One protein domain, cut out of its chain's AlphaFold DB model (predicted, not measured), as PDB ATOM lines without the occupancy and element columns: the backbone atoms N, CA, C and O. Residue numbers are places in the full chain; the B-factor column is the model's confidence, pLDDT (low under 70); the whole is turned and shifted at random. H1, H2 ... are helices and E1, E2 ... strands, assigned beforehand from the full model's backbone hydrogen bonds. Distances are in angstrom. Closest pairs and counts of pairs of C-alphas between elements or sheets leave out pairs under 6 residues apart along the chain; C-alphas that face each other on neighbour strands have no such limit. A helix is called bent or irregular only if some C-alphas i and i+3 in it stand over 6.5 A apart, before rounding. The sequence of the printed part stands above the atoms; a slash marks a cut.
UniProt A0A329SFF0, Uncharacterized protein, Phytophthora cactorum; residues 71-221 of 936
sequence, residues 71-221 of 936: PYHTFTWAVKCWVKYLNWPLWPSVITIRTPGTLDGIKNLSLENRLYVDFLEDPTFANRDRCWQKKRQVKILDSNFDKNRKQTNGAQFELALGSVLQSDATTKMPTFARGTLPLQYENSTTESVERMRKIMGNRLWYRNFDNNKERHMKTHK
ATOM      1  N   PRO A  71      72.199 103.583 155.870       96.12
ATOM      2  CA  PRO A  71      72.111 102.133 156.014       96.12
ATOM      3  C   PRO A  71      70.810 101.609 155.397       96.12
ATOM      4  O   PRO A  71      69.781 102.276 155.500       96.12
ATOM      5  N   TYR A  72      70.825 100.394 154.849       96.69
ATOM      6  CA  TYR A  72      69.625  99.720 154.331       96.69
ATOM      7  C   TYR A  72      68.468  99.748 155.348       96.69
ATOM      8  O   TYR A  72      68.721  99.623 156.553       96.69
ATOM      9  N   HIS A  73      67.221  99.900 154.899       95.06
ATOM     10  CA  HIS A  73      66.035 100.027 155.762       95.06
ATOM     11  C   HIS A  73      66.159 101.141 156.832       95.06
ATOM     12  O   HIS A  73      65.920 100.922 158.024       95.06
ATOM     13  N   THR A  74      66.561 102.343 156.412       96.12
ATOM     14  CA  THR A  74      66.500 103.588 157.206       96.12
ATOM     15  C   THR A  74      65.359 104.500 156.738       96.12
ATOM     16  O   THR A  74      64.722 105.165 157.555       96.12
ATOM     17  N   PHE A  75      65.100 104.515 155.430       96.81
ATOM     18  CA  PHE A  75      64.059 105.279 154.743       96.81
ATOM     19  C   PHE A  75      63.203 104.406 153.815       96.81
ATOM     20  O   PHE A  75      62.047 104.751 153.574       96.81
ATOM     21  N   THR A  76      63.726 103.280 153.324       97.00
ATOM     22  CA  THR A  76      62.947 102.234 152.641       97.00
ATOM     23  C   THR A  76      62.444 101.188 153.643       97.00
ATOM     24  O   THR A  76      62.959 101.088 154.760       97.00
ATOM     25  N   TRP A  77      61.442 100.387 153.269       96.69
ATOM     26  CA  TRP A  77      61.137  99.141 153.985       96.69
ATOM     27  C   TRP A  77      60.440  98.100 153.107       96.69
ATOM     28  O   TRP A  77      59.613  98.427 152.258       96.69
ATOM     29  N   ALA A  78      60.722  96.829 153.370       97.12
ATOM     30  CA  ALA A  78      60.072  95.703 152.715       97.12
ATOM     31  C   ALA A  78      58.734  95.305 153.373       97.12
ATOM     32  O   ALA A  78      58.624  95.263 154.604       97.12
ATOM     33  N   VAL A  79      57.729  94.952 152.560       97.00
ATOM     34  CA  VAL A  79      56.391  94.491 152.990       97.00
ATOM     35  C   VAL A  79      56.065  93.119 152.391       97.00
ATOM     36  O   VAL A  79      56.260  92.902 151.197       97.00
ATOM     37  N   LYS A  80      55.510  92.209 153.199       96.19
ATOM     38  CA  LYS A  80      54.975  90.907 152.762       96.19
ATOM     39  C   LYS A  80      53.604  91.074 152.104       96.19
ATOM     40  O   LYS A  80      52.724  91.725 152.672       96.19
ATOM     41  N   CYS A  81      53.391  90.460 150.945       95.06
ATOM     42  CA  CYS A  81      52.191  90.669 150.135       95.06
ATOM     43  C   CYS A  81      51.810  89.443 149.286       95.06
ATOM     44  O   CYS A  81      52.543  88.460 149.210       95.06
ATOM     45  N   TRP A  82      50.646  89.531 148.647       93.75
ATOM     46  CA  TRP A  82      50.176  88.626 147.598       93.75
ATOM     47  C   TRP A  82      50.188  89.372 146.255       93.75
ATOM     48  O   TRP A  82      49.645  90.474 146.181       93.75
ATOM     49  N   VAL A  83      50.749  88.805 145.186       94.19
ATOM     50  CA  VAL A  83      50.904  89.487 143.885       94.19
ATOM     51  C   VAL A  83      50.317  88.663 142.742       94.19
ATOM     52  O   VAL A  83      50.554  87.464 142.630       94.19
ATOM     53  N   LYS A  84      49.540  89.308 141.864       91.94
ATOM     54  CA  LYS A  84      49.000  88.697 140.640       91.94
ATOM     55  C   LYS A  84      49.865  89.059 139.428       91.94
ATOM     56  O   LYS A  84      49.626  90.078 138.774       91.94
ATOM     57  N   TYR A  85      50.827  88.191 139.128       89.56
ATOM     58  CA  TYR A  85      51.696  88.255 137.949       89.56
ATOM     59  C   TYR A  85      51.112  87.444 136.782       89.56
ATOM     60  O   TYR A  85      50.598  86.349 136.999       89.56
ATOM     61  N   LEU A  86      51.165  87.985 135.557       88.62
ATOM     62  CA  LEU A  86      50.773  87.344 134.285       88.62
ATOM     63  C   LEU A  86      49.645  86.279 134.409       88.62
ATOM     64  O   LEU A  86      48.557  86.542 134.937       88.62
ATOM     65  N   ASN A  87      49.918  85.058 133.937       84.75
ATOM     66  CA  ASN A  87      49.066  83.876 134.075       84.75
ATOM     67  C   ASN A  87      49.316  83.109 135.384       84.75
ATOM     68  O   ASN A  87      48.590  82.159 135.665       84.75
ATOM     69  N   TRP A  88      50.302  83.513 136.193       85.81
ATOM     70  CA  TRP A  88      50.594  82.871 137.473       85.81
ATOM     71  C   TRP A  88      49.397  83.008 138.429       85.81
ATOM     72  O   TRP A  88      48.606  83.954 138.311       85.81
ATOM     73  N   PRO A  89      49.232  82.087 139.389       85.19
ATOM     74  CA  PRO A  89      48.274  82.262 140.474       85.19
ATOM     75  C   PRO A  89      48.637  83.476 141.351       85.19
ATOM     76  O   PRO A  89      49.620  84.176 141.113       85.19
ATOM     77  N   LEU A  90      47.833  83.747 142.381       89.44
ATOM     78  CA  LEU A  90      48.157  84.780 143.365       89.44
ATOM     79  C   LEU A  90      49.374  84.328 144.198       89.44
ATOM     80  O   LEU A  90      49.252  83.431 145.028       89.44
ATOM     81  N   TRP A  91      50.540  84.922 143.949       91.94
ATOM     82  CA  TRP A  91      51.839  84.464 144.452       91.94
ATOM     83  C   TRP A  91      52.252  85.180 145.750       91.94
ATOM     84  O   TRP A  91      51.948  86.368 145.891       91.94
ATOM     85  N   PRO A  92      52.910  84.512 146.716       93.50
ATOM     86  CA  PRO A  92      53.407  85.155 147.928       93.50
ATOM     87  C   PRO A  92      54.725  85.880 147.629       93.50
ATOM     88  O   PRO A  92      55.681  85.272 147.164       93.50
ATOM     89  N   SER A  93      54.793  87.174 147.934       95.44
ATOM     90  CA  SER A  93      55.901  88.046 147.521       95.44
ATOM     91  C   SER A  93      56.350  89.004 148.623       95.44
ATOM     92  O   SER A  93      55.625  89.273 149.589       95.44
ATOM     93  N   VAL A  94      57.522  89.605 148.429       97.06
ATOM     94  CA  VAL A  94      57.962  90.801 149.160       97.06
ATOM     95  C   VAL A  94      58.025  91.978 148.188       97.06
ATOM     96  O   VAL A  94      58.473  91.828 147.058       97.06
ATOM     97  N   ILE A  95      57.580  93.159 148.620       96.94
ATOM     98  CA  ILE A  95      57.732  94.413 147.869       96.94
ATOM     99  C   ILE A  95      58.566  95.434 148.634       96.94
ATOM    100  O   ILE A  95      58.487  95.507 149.863       96.94
ATOM    101  N   THR A  96      59.288  96.281 147.908       96.69
ATOM    102  CA  THR A  96      60.050  97.400 148.483       96.69
ATOM    103  C   THR A  96      59.217  98.682 148.463       96.69
ATOM    104  O   THR A  96      58.852  99.186 147.398       96.69
ATOM    105  N   ILE A  97      58.928  99.243 149.640       97.44
ATOM    106  CA  ILE A  97      58.314 100.566 149.781       97.44
ATOM    107  C   ILE A  97      59.401 101.640 149.774       97.44
ATOM    108  O   ILE A  97      60.367 101.590 150.540       97.44
ATOM    109  N   ARG A  98      59.193 102.636 148.912       97.00
ATOM    110  CA  ARG A  98      60.053 103.805 148.713       97.00
ATOM    111  C   ARG A  98      59.438 105.050 149.342       97.00
ATOM    112  O   ARG A  98      58.226 105.110 149.560       97.00
ATOM    113  N   THR A  99      60.265 106.049 149.637       97.38
ATOM    114  CA  THR A  99      59.837 107.258 150.359       97.38
ATOM    115  C   THR A  99      60.451 108.536 149.777       97.38
ATOM    116  O   THR A  99      61.527 108.483 149.182       97.38
ATOM    117  N   PRO A 100      59.787 109.699 149.901       97.56
ATOM    118  CA  PRO A 100      60.253 110.931 149.273       97.56
ATOM    119  C   PRO A 100      61.274 111.666 150.151       97.56
ATOM    120  O   PRO A 100      60.929 112.223 151.194       97.56
ATOM    121  N   GLY A 101      62.528 111.720 149.709       96.56
ATOM    122  CA  GLY A 101      63.566 112.560 150.307       96.56
ATOM    123  C   GLY A 101      63.378 114.054 150.018       96.56
ATOM    124  O   GLY A 101      63.704 114.885 150.866       96.56
ATOM    125  N   THR A 102      62.801 114.409 148.863       96.44
ATOM    126  CA  THR A 102      62.534 115.803 148.453       96.44
ATOM    127  C   THR A 102      61.063 116.044 148.091       96.44
ATOM    128  O   THR A 102      60.273 115.109 147.948       96.44
ATOM    129  N   LEU A 103      60.685 117.318 147.911       96.25
ATOM    130  CA  LEU A 103      59.352 117.708 147.429       96.25
ATOM    131  C   LEU A 103      59.071 117.258 145.985       96.25
ATOM    132  O   LEU A 103      57.910 117.164 145.597       96.25
ATOM    133  N   ASP A 104      60.108 116.986 145.193       96.56
ATOM    134  CA  ASP A 104      59.966 116.414 143.853       96.56
ATOM    135  C   ASP A 104      59.776 114.894 143.937       96.56
ATOM    136  O   ASP A 104      58.873 114.365 143.294       96.56
ATOM    137  N   GLY A 105      60.446 114.225 144.884       96.94
ATOM    138  CA  GLY A 105      60.174 112.827 145.230       96.94
ATOM    139  C   GLY A 105      58.716 112.564 145.637       96.94
ATOM    140  O   GLY A 105      58.162 111.519 145.296       96.94
ATOM    141  N   ILE A 106      58.051 113.526 146.297       97.38
ATOM    142  CA  ILE A 106      56.603 113.458 146.597       97.38
ATOM    143  C   ILE A 106      55.786 113.384 145.294       97.38
ATOM    144  O   ILE A 106      54.876 112.558 145.177       97.38
ATOM    145  N   LYS A 107      56.114 114.214 144.295       96.94
ATOM    146  CA  LYS A 107      55.436 114.240 142.986       96.94
ATOM    147  C   LYS A 107      55.717 112.955 142.211       96.94
ATOM    148  O   LYS A 107      54.788 112.340 141.696       96.94
ATOM    149  N   ASN A 108      56.972 112.520 142.190       96.81
ATOM    150  CA  ASN A 108      57.421 111.350 141.446       96.81
ATOM    151  C   ASN A 108      56.770 110.058 141.981       96.81
ATOM    152  O   ASN A 108      56.194 109.299 141.202       96.81
ATOM    153  N   LEU A 109      56.699 109.867 143.306       97.00
ATOM    154  CA  LEU A 109      55.931 108.767 143.911       97.00
ATOM    155  C   LEU A 109      54.404 108.916 143.753       97.00
ATOM    156  O   LEU A 109      53.695 107.911 143.727       97.00
ATOM    157  N   SER A 110      53.881 110.141 143.620       96.62
ATOM    158  CA  SER A 110      52.455 110.372 143.325       96.62
ATOM    159  C   SER A 110      52.062 109.982 141.895       96.62
ATOM    160  O   SER A 110      50.892 109.683 141.646       96.62
ATOM    161  N   LEU A 111      53.018 110.010 140.960       96.19
ATOM    162  CA  LEU A 111      52.836 109.653 139.551       96.19
ATOM    163  C   LEU A 111      53.144 108.172 139.284       96.19
ATOM    164  O   LEU A 111      52.434 107.530 138.505       96.19
ATOM    165  N   GLU A 112      54.157 107.606 139.944       95.56
ATOM    166  CA  GLU A 112      54.484 106.186 139.811       95.56
ATOM    167  C   GLU A 112      53.391 105.306 140.436       95.56
ATOM    168  O   GLU A 112      53.020 105.448 141.601       95.56
ATOM    169  N   ASN A 113      52.891 104.356 139.648       95.62
ATOM    170  CA  ASN A 113      51.815 103.432 139.998       95.62
ATOM    171  C   ASN A 113      52.297 101.974 140.142       95.62
ATOM    172  O   ASN A 113      51.474 101.068 140.308       95.62
ATOM    173  N   ARG A 114      53.611 101.731 140.070       96.50
ATOM    174  CA  ARG A 114      54.256 100.416 140.170       96.50
ATOM    175  C   ARG A 114      55.092 100.286 141.445       96.50
ATOM    176  O   ARG A 114      55.813 101.200 141.833       96.50
ATOM    177  N   LEU A 115      55.009  99.115 142.062       96.56
ATOM    178  CA  LEU A 115      55.820  98.672 143.192       96.56
ATOM    179  C   LEU A 115      56.821  97.629 142.679       96.56
ATOM    180  O   LEU A 115      56.474  96.839 141.799       96.56
ATOM    181  N   TYR A 116      58.042  97.626 143.210       96.50
ATOM    182  CA  TYR A 116      59.030  96.599 142.885       96.50
ATOM    183  C   TYR A 116      58.793  95.352 143.742       96.50
ATOM    184  O   TYR A 116      58.591  95.479 144.953       96.50
ATOM    185  N   VAL A 117      58.774  94.183 143.100       96.75
ATOM    186  CA  VAL A 117      58.387  92.876 143.653       96.75
ATOM    187  C   VAL A 117      59.558  91.897 143.562       96.75
ATOM    188  O   VAL A 117      60.167  91.784 142.504       96.75
ATOM    189  N   ASP A 118      59.790  91.143 144.635       96.25
ATOM    190  CA  ASP A 118      60.528  89.874 144.679       96.25
ATOM    191  C   ASP A 118      59.506  88.731 144.862       96.25
ATOM    192  O   ASP A 118      58.600  88.846 145.702       96.25
ATOM    193  N   PHE A 119      59.605  87.653 144.073       94.38
ATOM    194  CA  PHE A 119      58.708  86.487 144.139       94.38
ATOM    195  C   PHE A 119      59.257  85.308 144.985       94.38
ATOM    196  O   PHE A 119      58.494  84.387 145.283       94.38
ATOM    197  N   LEU A 120      60.503  85.377 145.484       93.38
ATOM    198  CA  LEU A 120      61.140  84.448 146.445       93.38
ATOM    199  C   LEU A 120      61.119  82.948 146.061       93.38
ATOM    200  O   LEU A 120      61.196  82.072 146.923       93.38
ATOM    201  N   GLU A 121      61.021  82.640 144.773       90.12
ATOM    202  CA  GLU A 121      60.774  81.305 144.219       90.12
ATOM    203  C   GLU A 121      62.033  80.461 143.942       90.12
ATOM    204  O   GLU A 121      61.912  79.255 143.721       90.12
ATOM    205  N   ASP A 122      63.226  81.063 144.035       89.19
ATOM    206  CA  ASP A 122      64.542  80.395 144.006       89.19
ATOM    207  C   ASP A 122      65.382  80.771 145.256       89.19
ATOM    208  O   ASP A 122      65.300  81.911 145.737       89.19
ATOM    209  N   PRO A 123      66.202  79.869 145.834       87.25
ATOM    210  CA  PRO A 123      67.108  80.205 146.947       87.25
ATOM    211  C   PRO A 123      68.267  81.153 146.566       87.25
ATOM    212  O   PRO A 123      68.863  81.773 147.454       87.25
ATOM    213  N   THR A 124      68.580  81.283 145.275       89.00
ATOM    214  CA  THR A 124      69.630  82.134 144.694       89.00
ATOM    215  C   THR A 124      69.046  83.495 144.336       89.00
ATOM    216  O   THR A 124      68.143  83.585 143.510       89.00
ATOM    217  N   PHE A 125      69.566  84.589 144.895       88.31
ATOM    218  CA  PHE A 125      68.955  85.915 144.705       88.31
ATOM    219  C   PHE A 125      68.975  86.429 143.251       88.31
ATOM    220  O   PHE A 125      68.122  87.228 142.871       88.31
ATOM    221  N   ALA A 126      69.948  85.989 142.445       86.94
ATOM    222  CA  ALA A 126      70.090  86.412 141.050       86.94
ATOM    223  C   ALA A 126      69.125  85.687 140.096       86.94
ATOM    224  O   ALA A 126      68.674  86.286 139.128       86.94
ATOM    225  N   ASN A 127      68.759  84.440 140.407       88.62
ATOM    226  CA  ASN A 127      67.889  83.605 139.570       88.62
ATOM    227  C   ASN A 127      66.406  83.996 139.662       88.62
ATOM    228  O   ASN A 127      65.574  83.359 139.020       88.62
ATOM    229  N   ARG A 128      66.064  84.975 140.509       90.31
ATOM    230  CA  ARG A 128      64.678  85.295 140.842       90.31
ATOM    231  C   ARG A 128      64.006  86.183 139.816       90.31
ATOM    232  O   ARG A 128      64.547  87.226 139.442       90.31
ATOM    233  N   ASP A 129      62.752  85.863 139.524       90.06
ATOM    234  CA  ASP A 129      61.807  86.816 138.963       90.06
ATOM    235  C   ASP A 129      61.658  87.998 139.941       90.06
ATOM    236  O   ASP A 129      61.173  87.870 141.071       90.06
ATOM    237  N   ARG A 130      62.095  89.191 139.518       93.00
ATOM    238  CA  ARG A 130      61.946  90.436 140.289       93.00
ATOM    239  C   ARG A 130      61.581  91.588 139.357       93.00
ATOM    240  O   ARG A 130      62.325  91.891 138.427       93.00
ATOM    241  N   CYS A 131      60.424  92.228 139.552       94.19
ATOM    242  CA  CYS A 131      59.854  93.137 138.543       94.19
ATOM    243  C   CYS A 131      58.982  94.278 139.099       94.19
ATOM    244  O   CYS A 131      58.576  94.289 140.260       94.19
ATOM    245  N   TRP A 132      58.645  95.242 138.234       95.81
ATOM    246  CA  TRP A 132      57.754  96.367 138.545       95.81
ATOM    247  C   TRP A 132      56.280  96.038 138.283       95.81
ATOM    248  O   TRP A 132      55.794  96.140 137.152       95.81
ATOM    249  N   GLN A 133      55.523  95.728 139.336       96.44
ATOM    250  CA  GLN A 133      54.099  95.411 139.231       96.44
ATOM    251  C   GLN A 133      53.200  96.599 139.601       96.44
ATOM    252  O   GLN A 133      53.442  97.314 140.568       96.44
ATOM    253  N   LYS A 134      52.102  96.806 138.859       95.50
ATOM    254  CA  LYS A 134      51.099  97.844 139.155       95.50
ATOM    255  C   LYS A 134      50.491  97.612 140.545       95.50
ATOM    256  O   LYS A 134      50.011  96.515 140.817       95.50
ATOM    257  N   LYS A 135      50.412  98.662 141.371       94.62
ATOM    258  CA  LYS A 135      49.857  98.683 142.744       94.62
ATOM    259  C   LYS A 135      48.586  97.836 142.914       94.62
ATOM    260  O   LYS A 135      48.508  97.040 143.837       94.62
ATOM    261  N   ARG A 136      47.628  97.943 141.983       93.38
ATOM    262  CA  ARG A 136      46.341  97.210 141.996       93.38
ATOM    263  C   ARG A 136      46.429  95.681 141.850       93.38
ATOM    264  O   ARG A 136      45.435  94.997 142.056       93.38
ATOM    265  N   GLN A 137      47.582  95.144 141.455       94.00
ATOM    266  CA  GLN A 137      47.844  93.700 141.383       94.00
ATOM    267  C   GLN A 137      48.532  93.168 142.651       94.00
ATOM    268  O   GLN A 137      48.756  91.964 142.749       94.00
ATOM    269  N   VAL A 138      48.847  94.044 143.612       94.12
ATOM    270  CA  VAL A 138      49.395  93.695 144.926       94.12
ATOM    271  C   VAL A 138      48.279  93.762 145.971       94.12
ATOM    272  O   VAL A 138      47.539  94.741 146.045       94.12
ATOM    273  N   LYS A 139      48.165  92.723 146.795       91.50
ATOM    274  CA  LYS A 139      47.222  92.595 147.912       91.50
ATOM    275  C   LYS A 139      47.988  92.382 149.219       91.50
ATOM    276  O   LYS A 139      49.127  91.914 149.217       91.50
ATOM    277  N   ILE A 140      47.373  92.735 150.345       91.69
ATOM    278  CA  ILE A 140      47.953  92.538 151.685       91.69
ATOM    279  C   ILE A 140      48.094  91.031 151.955       91.69
ATOM    280  O   ILE A 140      47.220  90.268 151.552       91.69
ATOM    281  N   LEU A 141      49.167  90.585 152.623       87.50
ATOM    282  CA  LEU A 141      49.318  89.170 152.983       87.50
ATOM    283  C   LEU A 141      48.303  88.767 154.072       87.50
ATOM    284  O   LEU A 141      48.525  89.002 155.260       87.50
ATOM    285  N   ASP A 142      47.197  88.148 153.661       80.88
ATOM    286  CA  ASP A 142      46.160  87.644 154.566       80.88
ATOM    287  C   ASP A 142      46.691  86.595 155.557       80.88
ATOM    288  O   ASP A 142      47.328  85.617 155.161       80.88
ATOM    289  N   SER A 143      46.296  86.700 156.831       76.12
ATOM    290  CA  SER A 143      46.577  85.676 157.854       76.12
ATOM    291  C   SER A 143      45.987  84.297 157.524       76.12
ATOM    292  O   SER A 143      46.446  83.290 158.048       76.12
ATOM    293  N   ASN A 144      44.967  84.242 156.660       73.56
ATOM    294  CA  ASN A 144      44.332  83.011 156.179       73.56
ATOM    295  C   ASN A 144      44.969  82.531 154.858       73.56
ATOM    296  O   ASN A 144      44.253  82.268 153.890       73.56
ATOM    297  N   PHE A 145      46.301  82.450 154.796       73.81
ATOM    298  CA  PHE A 145      47.054  82.160 153.566       73.81
ATOM    299  C   PHE A 145      46.615  80.865 152.855       73.81
ATOM    300  O   PHE A 145      46.549  80.835 151.624       73.81
ATOM    301  N   ASP A 146      46.191  79.838 153.601       73.94
ATOM    302  CA  ASP A 146      45.657  78.582 153.050       73.94
ATOM    303  C   ASP A 146      44.366  78.749 152.219       73.94
ATOM    304  O   ASP A 146      43.974  77.830 151.501       73.94
ATOM    305  N   LYS A 147      43.688  79.908 152.263       73.00
ATOM    306  CA  LYS A 147      42.586  80.223 151.333       73.00
ATOM    307  C   LYS A 147      43.098  80.564 149.931       73.00
ATOM    308  O   LYS A 147      42.482  80.139 148.958       73.00
ATOM    309  N   ASN A 148      44.219  81.278 149.841       68.94
ATOM    310  CA  ASN A 148      44.812  81.729 148.578       68.94
ATOM    311  C   ASN A 148      45.658  80.609 147.935       68.94
ATOM    312  O   ASN A 148      45.658  80.454 146.718       68.94
ATOM    313  N   ARG A 149      46.249  79.738 148.765       69.88
ATOM    314  CA  ARG A 149      46.974  78.502 148.396       69.88
ATOM    315  C   ARG A 149      46.155  77.459 147.613       69.88
ATOM    316  O   ARG A 149      46.713  76.536 147.031       69.88
ATOM    317  N   LYS A 150      44.821  77.571 147.569       60.38
ATOM    318  CA  LYS A 150      43.912  76.547 147.000       60.38
ATOM    319  C   LYS A 150      44.040  76.297 145.490       60.38
ATOM    320  O   LYS A 150      43.302  75.473 144.958       60.38
ATOM    321  N   GLN A 151      44.929  77.006 144.799       59.41
ATOM    322  CA  GLN A 151      45.169  76.874 143.360       59.41
ATOM    323  C   GLN A 151      46.613  76.431 143.033       59.41
ATOM    324  O   GLN A 151      46.971  76.381 141.859       59.41
ATOM    325  N   THR A 152      47.465  76.162 144.036       62.47
ATOM    326  CA  THR A 152      48.927  76.333 143.892       62.47
ATOM    327  C   THR A 152      49.779  75.277 144.612       62.47
ATOM    328  O   THR A 152      50.445  75.569 145.602       62.47
ATOM    329  N   ASN A 153      49.839  74.056 144.078       66.44
ATOM    330  CA  ASN A 153      50.623  72.957 144.668       66.44
ATOM    331  C   ASN A 153      51.995  72.772 143.979       66.44
ATOM    332  O   ASN A 153      52.358  71.664 143.590       66.44
ATOM    333  N   GLY A 154      52.738  73.865 143.764       82.81
ATOM    334  CA  GLY A 154      54.070  73.849 143.141       82.81
ATOM    335  C   GLY A 154      55.196  74.013 144.165       82.81
ATOM    336  O   GLY A 154      55.072  74.821 145.082       82.81
ATOM    337  N   ALA A 155      56.320  73.309 143.995       87.62
ATOM    338  CA  ALA A 155      57.449  73.378 144.934       87.62
ATOM    339  C   ALA A 155      58.008  74.808 145.102       87.62
ATOM    340  O   ALA A 155      58.266  75.239 146.221       87.62
ATOM    341  N   GLN A 156      58.104  75.566 144.005       89.00
ATOM    342  CA  GLN A 156      58.476  76.987 144.000       89.00
ATOM    343  C   GLN A 156      57.494  77.871 144.788       89.00
ATOM    344  O   GLN A 156      57.919  78.787 145.484       89.00
ATOM    345  N   PHE A 157      56.188  77.579 144.737       90.06
ATOM    346  CA  PHE A 157      55.178  78.321 145.501       90.06
ATOM    347  C   PHE A 157      55.326  78.068 147.005       90.06
ATOM    348  O   PHE A 157      55.245  78.999 147.802       90.06
ATOM    349  N   GLU A 158      55.566  76.818 147.404       89.25
ATOM    350  CA  GLU A 158      55.791  76.455 148.808       89.25
ATOM    351  C   GLU A 158      57.127  77.017 149.333       89.25
ATOM    352  O   GLU A 158      57.189  77.475 150.477       89.25
ATOM    353  N   LEU A 159      58.171  77.079 148.492       91.12
ATOM    354  CA  LEU A 159      59.432  77.766 148.801       91.12
ATOM    355  C   LEU A 159      59.212  79.272 149.012       91.12
ATOM    356  O   LEU A 159      59.644  79.816 150.031       91.12
ATOM    357  N   ALA A 160      58.504  79.932 148.091       92.31
ATOM    358  CA  ALA A 160      58.182  81.351 148.179       92.31
ATOM    359  C   ALA A 160      57.316  81.656 149.410       92.31
ATOM    360  O   ALA A 160      57.641  82.553 150.187       92.31
ATOM    361  N   LEU A 161      56.271  80.860 149.669       91.88
ATOM    362  CA  LEU A 161      55.418  81.002 150.851       91.88
ATOM    363  C   LEU A 161      56.221  80.814 152.145       91.88
ATOM    364  O   LEU A 161      56.109  81.630 153.059       91.88
ATOM    365  N   GLY A 162      57.068  79.783 152.215       91.62
ATOM    366  CA  GLY A 162      57.961  79.546 153.349       91.62
ATOM    367  C   GLY A 162      58.928  80.707 153.583       91.62
ATOM    368  O   GLY A 162      59.068  81.178 154.714       91.62
ATOM    369  N   SER A 163      59.537  81.223 152.516       93.81
ATOM    370  CA  SER A 163      60.482  82.346 152.549       93.81
ATOM    371  C   SER A 163      59.805  83.654 152.967       93.81
ATOM    372  O   SER A 163      60.298  84.347 153.859       93.81
ATOM    373  N   VAL A 164      58.622  83.956 152.423       94.31
ATOM    374  CA  VAL A 164      57.797  85.108 152.819       94.31
ATOM    375  C   VAL A 164      57.347  84.985 154.272       94.31
ATOM    376  O   VAL A 164      57.442  85.957 155.019       94.31
ATOM    377  N   LEU A 165      56.914  83.812 154.740       92.00
ATOM    378  CA  LEU A 165      56.534  83.622 156.144       92.00
ATOM    379  C   LEU A 165      57.730  83.822 157.088       92.00
ATOM    380  O   LEU A 165      57.592  84.538 158.082       92.00
ATOM    381  N   GLN A 166      58.912  83.301 156.744       92.81
ATOM    382  CA  GLN A 166      60.140  83.472 157.532       92.81
ATOM    383  C   GLN A 166      60.773  84.873 157.429       92.81
ATOM    384  O   GLN A 166      61.554  85.241 158.303       92.81
ATOM    385  N   SER A 167      60.491  85.639 156.368       95.19
ATOM    386  CA  SER A 167      61.068  86.966 156.088       95.19
ATOM    387  C   SER A 167      60.945  87.951 157.262       95.19
ATOM    388  O   SER A 167      59.940  87.966 157.972       95.19
ATOM    389  N   ASP A 168      61.942  88.823 157.425       94.50
ATOM    390  CA  ASP A 168      61.934  89.907 158.421       94.50
ATOM    391  C   ASP A 168      61.116  91.143 157.948       94.50
ATOM    392  O   ASP A 168      60.980  92.118 158.687       94.50
ATOM    393  N   ALA A 169      60.551  91.114 156.730       95.12
ATOM    394  CA  ALA A 169      59.688  92.168 156.181       95.12
ATOM    395  C   ALA A 169      58.397  92.370 157.002       95.12
ATOM    396  O   ALA A 169      57.881  91.445 157.635       95.12
ATOM    397  N   THR A 170      57.811  93.572 156.969       94.69
ATOM    398  CA  THR A 170      56.575  93.846 157.726       94.69
ATOM    399  C   THR A 170      55.338  93.262 157.039       94.69
ATOM    400  O   THR A 170      55.229  93.272 155.818       94.69
ATOM    401  N   THR A 171      54.349  92.804 157.808       92.31
ATOM    402  CA  THR A 171      53.007  92.475 157.282       92.31
ATOM    403  C   THR A 171      52.126  93.713 157.084       92.31
ATOM    404  O   THR A 171      51.037  93.623 156.521       92.31
ATOM    405  N   LYS A 172      52.568  94.888 157.555       91.62
ATOM    406  CA  LYS A 172      51.804  96.139 157.477       91.62
ATOM    407  C   LYS A 172      52.059  96.856 156.153       91.62
ATOM    408  O   LYS A 172      52.994  97.647 156.039       91.62
ATOM    409  N   MET A 173      51.186  96.606 155.182       92.81
ATOM    410  CA  MET A 173      51.069  97.426 153.976       92.81
ATOM    411  C   MET A 173      50.718  98.876 154.359       92.81
ATOM    412  O   MET A 173      49.784  99.070 155.144       92.81
ATOM    413  N   PRO A 174      51.433  99.898 153.855       94.06
ATOM    414  CA  PRO A 174      51.029 101.283 154.060       94.06
ATOM    415  C   PRO A 174      49.736 101.592 153.304       94.06
ATOM    416  O   PRO A 174      49.500 101.084 152.207       94.06
ATOM    417  N   THR A 175      48.933 102.507 153.846       94.56
ATOM    418  CA  THR A 175      47.998 103.260 153.010       94.56
ATOM    419  C   THR A 175      48.797 104.194 152.104       94.56
ATOM    420  O   THR A 175      49.793 104.797 152.515       94.56
ATOM    421  N   PHE A 176      48.366 104.305 150.856       95.50
ATOM    422  CA  PHE A 176      48.965 105.182 149.858       95.50
ATOM    423  C   PHE A 176      48.020 106.352 149.596       95.50
ATOM    424  O   PHE A 176      46.808 106.152 149.586       95.50
ATOM    425  N   ALA A 177      48.574 107.534 149.341       92.94
ATOM    426  CA  ALA A 177      47.822 108.646 148.770       92.94
ATOM    427  C   ALA A 177      47.676 108.410 147.251       92.94
ATOM    428  O   ALA A 177      47.161 107.379 146.803       92.94
ATOM    429  N   ARG A 178      48.194 109.325 146.428       93.88
ATOM    430  CA  ARG A 178      48.267 109.154 144.970       93.88
ATOM    431  C   ARG A 178      49.448 108.251 144.592       93.88
ATOM    432  O   ARG A 178      50.452 108.212 145.299       93.88
ATOM    433  N   GLY A 179      49.314 107.506 143.494       95.38
ATOM    434  CA  GLY A 179      50.357 106.596 143.012       95.38
ATOM    435  C   GLY A 179      50.820 105.611 144.091       95.38
ATOM    436  O   GLY A 179      50.004 104.918 144.709       95.38
ATOM    437  N   THR A 180      52.128 105.579 144.323       96.44
ATOM    438  CA  THR A 180      52.835 104.741 145.304       96.44
ATOM    439  C   THR A 180      53.435 105.546 146.460       96.44
ATOM    440  O   THR A 180      54.178 104.996 147.272       96.44
ATOM    441  N   LEU A 181      53.058 106.821 146.604       97.00
ATOM    442  CA  LEU A 181      53.399 107.657 147.755       97.00
ATOM    443  C   LEU A 181      52.678 107.156 149.027       97.00
ATOM    444  O   LEU A 181      51.442 107.169 149.058       97.00
ATOM    445  N   PRO A 182      53.390 106.747 150.096       96.62
ATOM    446  CA  PRO A 182      52.751 106.394 151.364       96.62
ATOM    447  C   PRO A 182      52.063 107.618 151.983       96.62
ATOM    448  O   PRO A 182      52.652 108.696 152.037       96.62
ATOM    449  N   LEU A 183      50.839 107.452 152.494       96.31
ATOM    450  CA  LEU A 183      49.970 108.545 152.963       96.31
ATOM    451  C   LEU A 183      50.634 109.438 154.028       96.31
ATOM    452  O   LEU A 183      50.439 110.650 154.040       96.31
ATOM    453  N   GLN A 184      51.495 108.862 154.873       93.81
ATOM    454  CA  GLN A 184      52.274 109.590 155.886       93.81
ATOM    455  C   GLN A 184      53.272 110.625 155.315       93.81
ATOM    456  O   GLN A 184      53.843 111.395 156.083       93.81
ATOM    457  N   TYR A 185      53.481 110.643 153.995       95.81
ATOM    458  CA  TYR A 185      54.350 111.583 153.282       95.81
ATOM    459  C   TYR A 185      53.610 112.454 152.251       95.81
ATOM    460  O   TYR A 185      54.252 113.147 151.467       95.81
ATOM    461  N   GLU A 186      52.271 112.464 152.249       92.88
ATOM    462  CA  GLU A 186      51.470 113.265 151.305       92.88
ATOM    463  C   GLU A 186      51.833 114.761 151.332       92.88
ATOM    464  O   GLU A 186      51.923 115.409 150.291       92.88
ATOM    465  N   ASN A 187      52.093 115.294 152.528       91.62
ATOM    466  CA  ASN A 187      52.358 116.714 152.770       91.62
ATOM    467  C   ASN A 187      53.755 116.968 153.384       91.62
ATOM    468  O   ASN A 187      54.028 118.061 153.881       91.62
ATOM    469  N   SER A 188      54.640 115.964 153.396       93.06
ATOM    470  CA  SER A 188      55.948 116.040 154.066       93.06
ATOM    471  C   SER A 188      56.944 115.009 153.539       93.06
ATOM    472  O   SER A 188      56.601 113.844 153.380       93.06
ATOM    473  N   THR A 189      58.202 115.414 153.357       95.12
ATOM    474  CA  THR A 189      59.314 114.508 153.021       95.12
ATOM    475  C   THR A 189      59.685 113.595 154.196       95.12
ATOM    476  O   THR A 189      59.237 113.796 155.328       95.12
ATOM    477  N   THR A 190      60.579 112.630 153.962       94.56
ATOM    478  CA  THR A 190      61.296 111.952 155.048       94.56
ATOM    479  C   THR A 190      62.071 112.946 155.914       94.56
ATOM    480  O   THR A 190      62.372 114.078 155.519       94.56
ATOM    481  N   GLU A 191      62.465 112.496 157.103       94.38
ATOM    482  CA  GLU A 191      63.495 113.185 157.875       94.38
ATOM    483  C   GLU A 191      64.843 113.167 157.133       94.38
ATOM    484  O   GLU A 191      65.097 112.288 156.311       94.38
ATOM    485  N   SER A 192      65.731 114.121 157.426       95.00
ATOM    486  CA  SER A 192      67.073 114.132 156.836       95.00
ATOM    487  C   SER A 192      67.981 113.074 157.468       95.00
ATOM    488  O   SER A 192      67.860 112.774 158.661       95.00
ATOM    489  N   VAL A 193      68.964 112.582 156.700       95.12
ATOM    490  CA  VAL A 193      70.041 111.689 157.178       95.12
ATOM    491  C   VAL A 193      70.645 112.188 158.490       95.12
ATOM    492  O   VAL A 193      70.784 111.424 159.444       95.12
ATOM    493  N   GLU A 194      70.947 113.485 158.591       94.19
ATOM    494  CA  GLU A 194      71.564 114.063 159.788       94.19
ATOM    495  C   GLU A 194      70.643 114.014 161.023       94.19
ATOM    496  O   GLU A 194      71.134 113.844 162.142       94.19
ATOM    497  N   ARG A 195      69.314 114.108 160.848       95.00
ATOM    498  CA  ARG A 195      68.342 113.955 161.941       95.00
ATOM    499  C   ARG A 195      68.157 112.486 162.317       95.00
ATOM    500  O   ARG A 195      68.283 112.156 163.495       95.00
ATOM    501  N   MET A 196      67.958 111.604 161.339       94.81
ATOM    502  CA  MET A 196      67.793 110.167 161.580       94.81
ATOM    503  C   MET A 196      69.030 109.575 162.279       94.81
ATOM    504  O   MET A 196      68.917 108.878 163.286       94.81
ATOM    505  N   ARG A 197      70.232 109.974 161.851       94.56
ATOM    506  CA  ARG A 197      71.514 109.642 162.492       94.56
ATOM    507  C   ARG A 197      71.652 110.175 163.925       94.56
ATOM    508  O   ARG A 197      72.325 109.542 164.742       94.56
ATOM    509  N   LYS A 198      71.039 111.319 164.256       95.00
ATOM    510  CA  LYS A 198      70.982 111.851 165.634       95.00
ATOM    511  C   LYS A 198      70.025 111.048 166.515       95.00
ATOM    512  O   LYS A 198      70.393 110.757 167.647       95.00
ATOM    513  N   ILE A 199      68.854 110.672 165.995       95.31
ATOM    514  CA  ILE A 199      67.838 109.870 166.701       95.31
ATOM    515  C   ILE A 199      68.349 108.447 166.956       95.31
ATOM    516  O   ILE A 199      68.348 107.978 168.089       95.31
ATOM    517  N   MET A 200      68.847 107.783 165.911       94.00
ATOM    518  CA  MET A 200      69.407 106.429 165.973       94.00
ATOM    519  C   MET A 200      70.721 106.378 166.775       94.00
ATOM    520  O   MET A 200      71.040 105.375 167.413       94.00
ATOM    521  N   GLY A 201      71.489 107.471 166.755       95.12
ATOM    522  CA  GLY A 201      72.775 107.604 167.430       95.12
ATOM    523  C   GLY A 201      73.929 106.933 166.674       95.12
ATOM    524  O   GLY A 201      73.817 105.821 166.156       95.12
ATOM    525  N   ASN A 202      75.097 107.589 166.659       92.62
ATOM    526  CA  ASN A 202      76.256 107.163 165.856       92.62
ATOM    527  C   ASN A 202      76.652 105.680 166.040       92.62
ATOM    528  O   ASN A 202      77.061 105.049 165.072       92.62
ATOM    529  N   ARG A 203      76.547 105.106 167.250       92.88
ATOM    530  CA  ARG A 203      76.927 103.698 167.497       92.88
ATOM    531  C   ARG A 203      76.060 102.717 166.705       92.88
ATOM    532  O   ARG A 203      76.593 101.746 166.181       92.88
ATOM    533  N   LEU A 204      74.752 102.963 166.647       92.94
ATOM    534  CA  LEU A 204      73.799 102.114 165.935       92.94
ATOM    535  C   LEU A 204      73.822 102.412 164.431       92.94
ATOM    536  O   LEU A 204      73.836 101.478 163.643       92.94
ATOM    537  N   TRP A 205      73.950 103.688 164.052       93.62
ATOM    538  CA  TRP A 205      74.111 104.129 162.660       93.62
ATOM    539  C   TRP A 205      75.245 103.393 161.930       93.62
ATOM    540  O   TRP A 205      75.016 102.800 160.883       93.62
ATOM    541  N   TYR A 206      76.454 103.369 162.509       93.00
ATOM    542  CA  TYR A 206      77.586 102.656 161.903       93.00
ATOM    543  C   TYR A 206      77.395 101.132 161.914       93.00
ATOM    544  O   TYR A 206      77.573 100.509 160.876       93.00
ATOM    545  N   ARG A 207      76.916 100.546 163.024       92.94
ATOM    546  CA  ARG A 207      76.618  99.102 163.093       92.94
ATOM    547  C   ARG A 207      75.586  98.667 162.047       92.94
ATOM    548  O   ARG A 207      75.641  97.552 161.548       92.94
ATOM    549  N   ASN A 208      74.626  99.525 161.715       93.44
ATOM    550  CA  ASN A 208      73.623  99.200 160.710       93.44
ATOM    551  C   ASN A 208      74.224  99.128 159.299       93.44
ATOM    552  O   ASN A 208      73.752  98.290 158.532       93.44
ATOM    553  N   PHE A 209      75.265  99.918 158.986       93.12
ATOM    554  CA  PHE A 209      76.060  99.719 157.768       93.12
ATOM    555  C   PHE A 209      76.807  98.381 157.806       93.12
ATOM    556  O   PHE A 209      76.646  97.584 156.888       93.12
ATOM    557  N   ASP A 210      77.537  98.102 158.894       91.12
ATOM    558  CA  ASP A 210      78.298  96.851 159.073       91.12
ATOM    559  C   ASP A 210      77.406  95.592 158.901       91.12
ATOM    560  O   ASP A 210      77.855  94.552 158.426       91.12
ATOM    561  N   ASN A 211      76.120  95.690 159.264       91.75
ATOM    562  CA  ASN A 211      75.116  94.624 159.163       91.75
ATOM    563  C   ASN A 211      74.194  94.730 157.920       91.75
ATOM    564  O   ASN A 211      73.163  94.057 157.875       91.75
ATOM    565  N   ASN A 212      74.488  95.570 156.922       93.12
ATOM    566  CA  ASN A 212      73.607  95.791 155.761       93.12
ATOM    567  C   ASN A 212      73.253  94.493 155.013       93.12
ATOM    568  O   ASN A 212      72.075  94.143 154.906       93.12
ATOM    569  N   LYS A 213      74.269  93.754 154.550       91.56
ATOM    570  CA  LYS A 213      74.109  92.513 153.774       91.56
ATOM    571  C   LYS A 213      73.319  91.438 154.529       91.56
ATOM    572  O   LYS A 213      72.459  90.786 153.945       91.56
ATOM    573  N   GLU A 214      73.537  91.312 155.839       92.12
ATOM    574  CA  GLU A 214      72.792  90.389 156.710       92.12
ATOM    575  C   GLU A 214      71.302  90.773 156.819       92.12
ATOM    576  O   GLU A 214      70.430  89.906 156.785       92.12
ATOM    577  N   ARG A 215      70.988  92.072 156.933       93.06
ATOM    578  CA  ARG A 215      69.601  92.562 157.043       93.06
ATOM    579  C   ARG A 215      68.834  92.422 155.726       93.06
ATOM    580  O   ARG A 215      67.660  92.051 155.757       93.06
ATOM    581  N   HIS A 216      69.493  92.638 154.589       94.88
ATOM    582  CA  HIS A 216      68.921  92.363 153.268       94.88
ATOM    583  C   HIS A 216      68.658  90.857 153.081       94.88
ATOM    584  O   HIS A 216      67.531  90.454 152.797       94.88
ATOM    585  N   MET A 217      69.641  90.006 153.395       93.75
ATOM    586  CA  MET A 217      69.515  88.541 153.353       93.75
ATOM    587  C   MET A 217      68.386  88.005 154.251       93.75
ATOM    588  O   MET A 217      67.641  87.119 153.847       93.75
ATOM    589  N   LYS A 218      68.184  88.570 155.449       93.88
ATOM    590  CA  LYS A 218      67.049  88.212 156.322       93.88
ATOM    591  C   LYS A 218      65.696  88.713 155.807       93.88
ATOM    592  O   LYS A 218      64.671  88.080 156.065       93.88
ATOM    593  N   THR A 219      65.680  89.815 155.067       93.81
ATOM    594  CA  THR A 219      64.461  90.348 154.451       93.81
ATOM    595  C   THR A 219      64.036  89.489 153.259       93.81
ATOM    596  O   THR A 219      62.892  89.044 153.213       93.81
ATOM    597  N   HIS A 220      64.956  89.195 152.343       92.88
ATOM    598  CA  HIS A 220      64.654  88.503 151.086       92.88
ATOM    599  C   HIS A 220      64.829  86.977 151.151       92.88
ATOM    600  O   HIS A 220      64.360  86.281 150.258       92.88
ATOM    601  N   LYS A 221      65.454  86.438 152.209       93.12
ATOM    602  CA  LYS A 221      65.649  84.995 152.451       93.12
ATOM    603  C   LYS A 221      66.234  84.269 151.229       93.12
ATOM    604  O   LYS A 221      65.567  83.469 150.582       93.12
TER     605      LYS A 221
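What this domain is: This is residues 71 to 221 of the 936 residues of an uncharacterized protein of Phytophthora cactorum (UniProt A0A329SFF0). A strongly twisted sheet of five strands lies in the middle, with H3 over one face of it and the short H2 at the same end of the long axis. H4, H5 and H6 follow one another from the far end back to the sheet, while H1 lies off the sheet. The 151 printed residues hold E1 E2 H1 E3 E4 E5 H2 H3 H4 H5 H6, in that order, a mixed class of six named helices and five named strands. The sheet's order is E4 E3 E2 E1 E5, all antiparallel. The whole is compact, with a radius of gyration of the C-alphas of 16.5 A and spans of 48 by 35 by 27 A.

Where its parts are: E1, residues 77 to 84, begins at C-alpha 77 (61.137, 99.141, 153.985), is 20.8 A long and bends by 62 degrees at residue 80. E2, residues 90 to 97, is 19.8 A long and bends by 57 degrees at residue 93. H1 is residues 103 to 111, 13.0 A; E3 is 114 to 118, 13.1 A; E4 is 130 to 134, 13.2 A; E5 is 138 to 140, 7.0 A. H2, residues 145 to 151, 11.6 A, is irregular: C-alphas 148 and 151 are 7.1 A apart. H3, residues 155 to 166, is 16.4 A long. H4 is 193 to 200, 10.3 A; H5 is 202 to 210, 12.5 A; H6 is 212 to 220, 12.5 A, ending at C-alpha 220 (64.654, 88.503, 151.086).

How they stand to each other: E1 and E2 form a hairpin, with N 81 and O 93 2.9 A apart, within hydrogen-bond range. E3 is antiparallel to E2, with N 118 and O 94 at 2.8 A. E3 and E4 form a hairpin, with N 117 and O 131 at 2.8 A. E5 is antiparallel to E1, with N 139 and O 82 at 2.8 A. H3 is on one face, making two layers, a helix layer on a sheet; it is over E2 at a height over the sheet of 9.0 A, slantwise to the strands at 35 degrees on the local plane. The closest C-alphas of E2 and H3 are those of Pro 92 and Leu 161, 5.5 A. H2 only grazes the sheet with residues 145 to 151, and H6 with 216 to 220. H3 and H6 are close but not clearly touching, at Ser 163 and His 220, their C-alphas 7.6 A apart. H1, H4 and H5 are not on the sheet. Every O i to N i+4 pair is within hydrogen-bond range in H3, H4, H5 and H6; in H1 4 of 5 are, and in H2 1 of 3, beside 1 of 4 O i to N i+3 pairs.

The domain as a whole: The C-alphas farthest apart, of Gln 151 and Asn 202, are 48.9 A apart. The printed part has no cut. The links E3 to E4 and H3 to H4 are long, with 11 and 26 residues. Mean pLDDT of the printed part is 91.8; residues 148 to 153 are under 70.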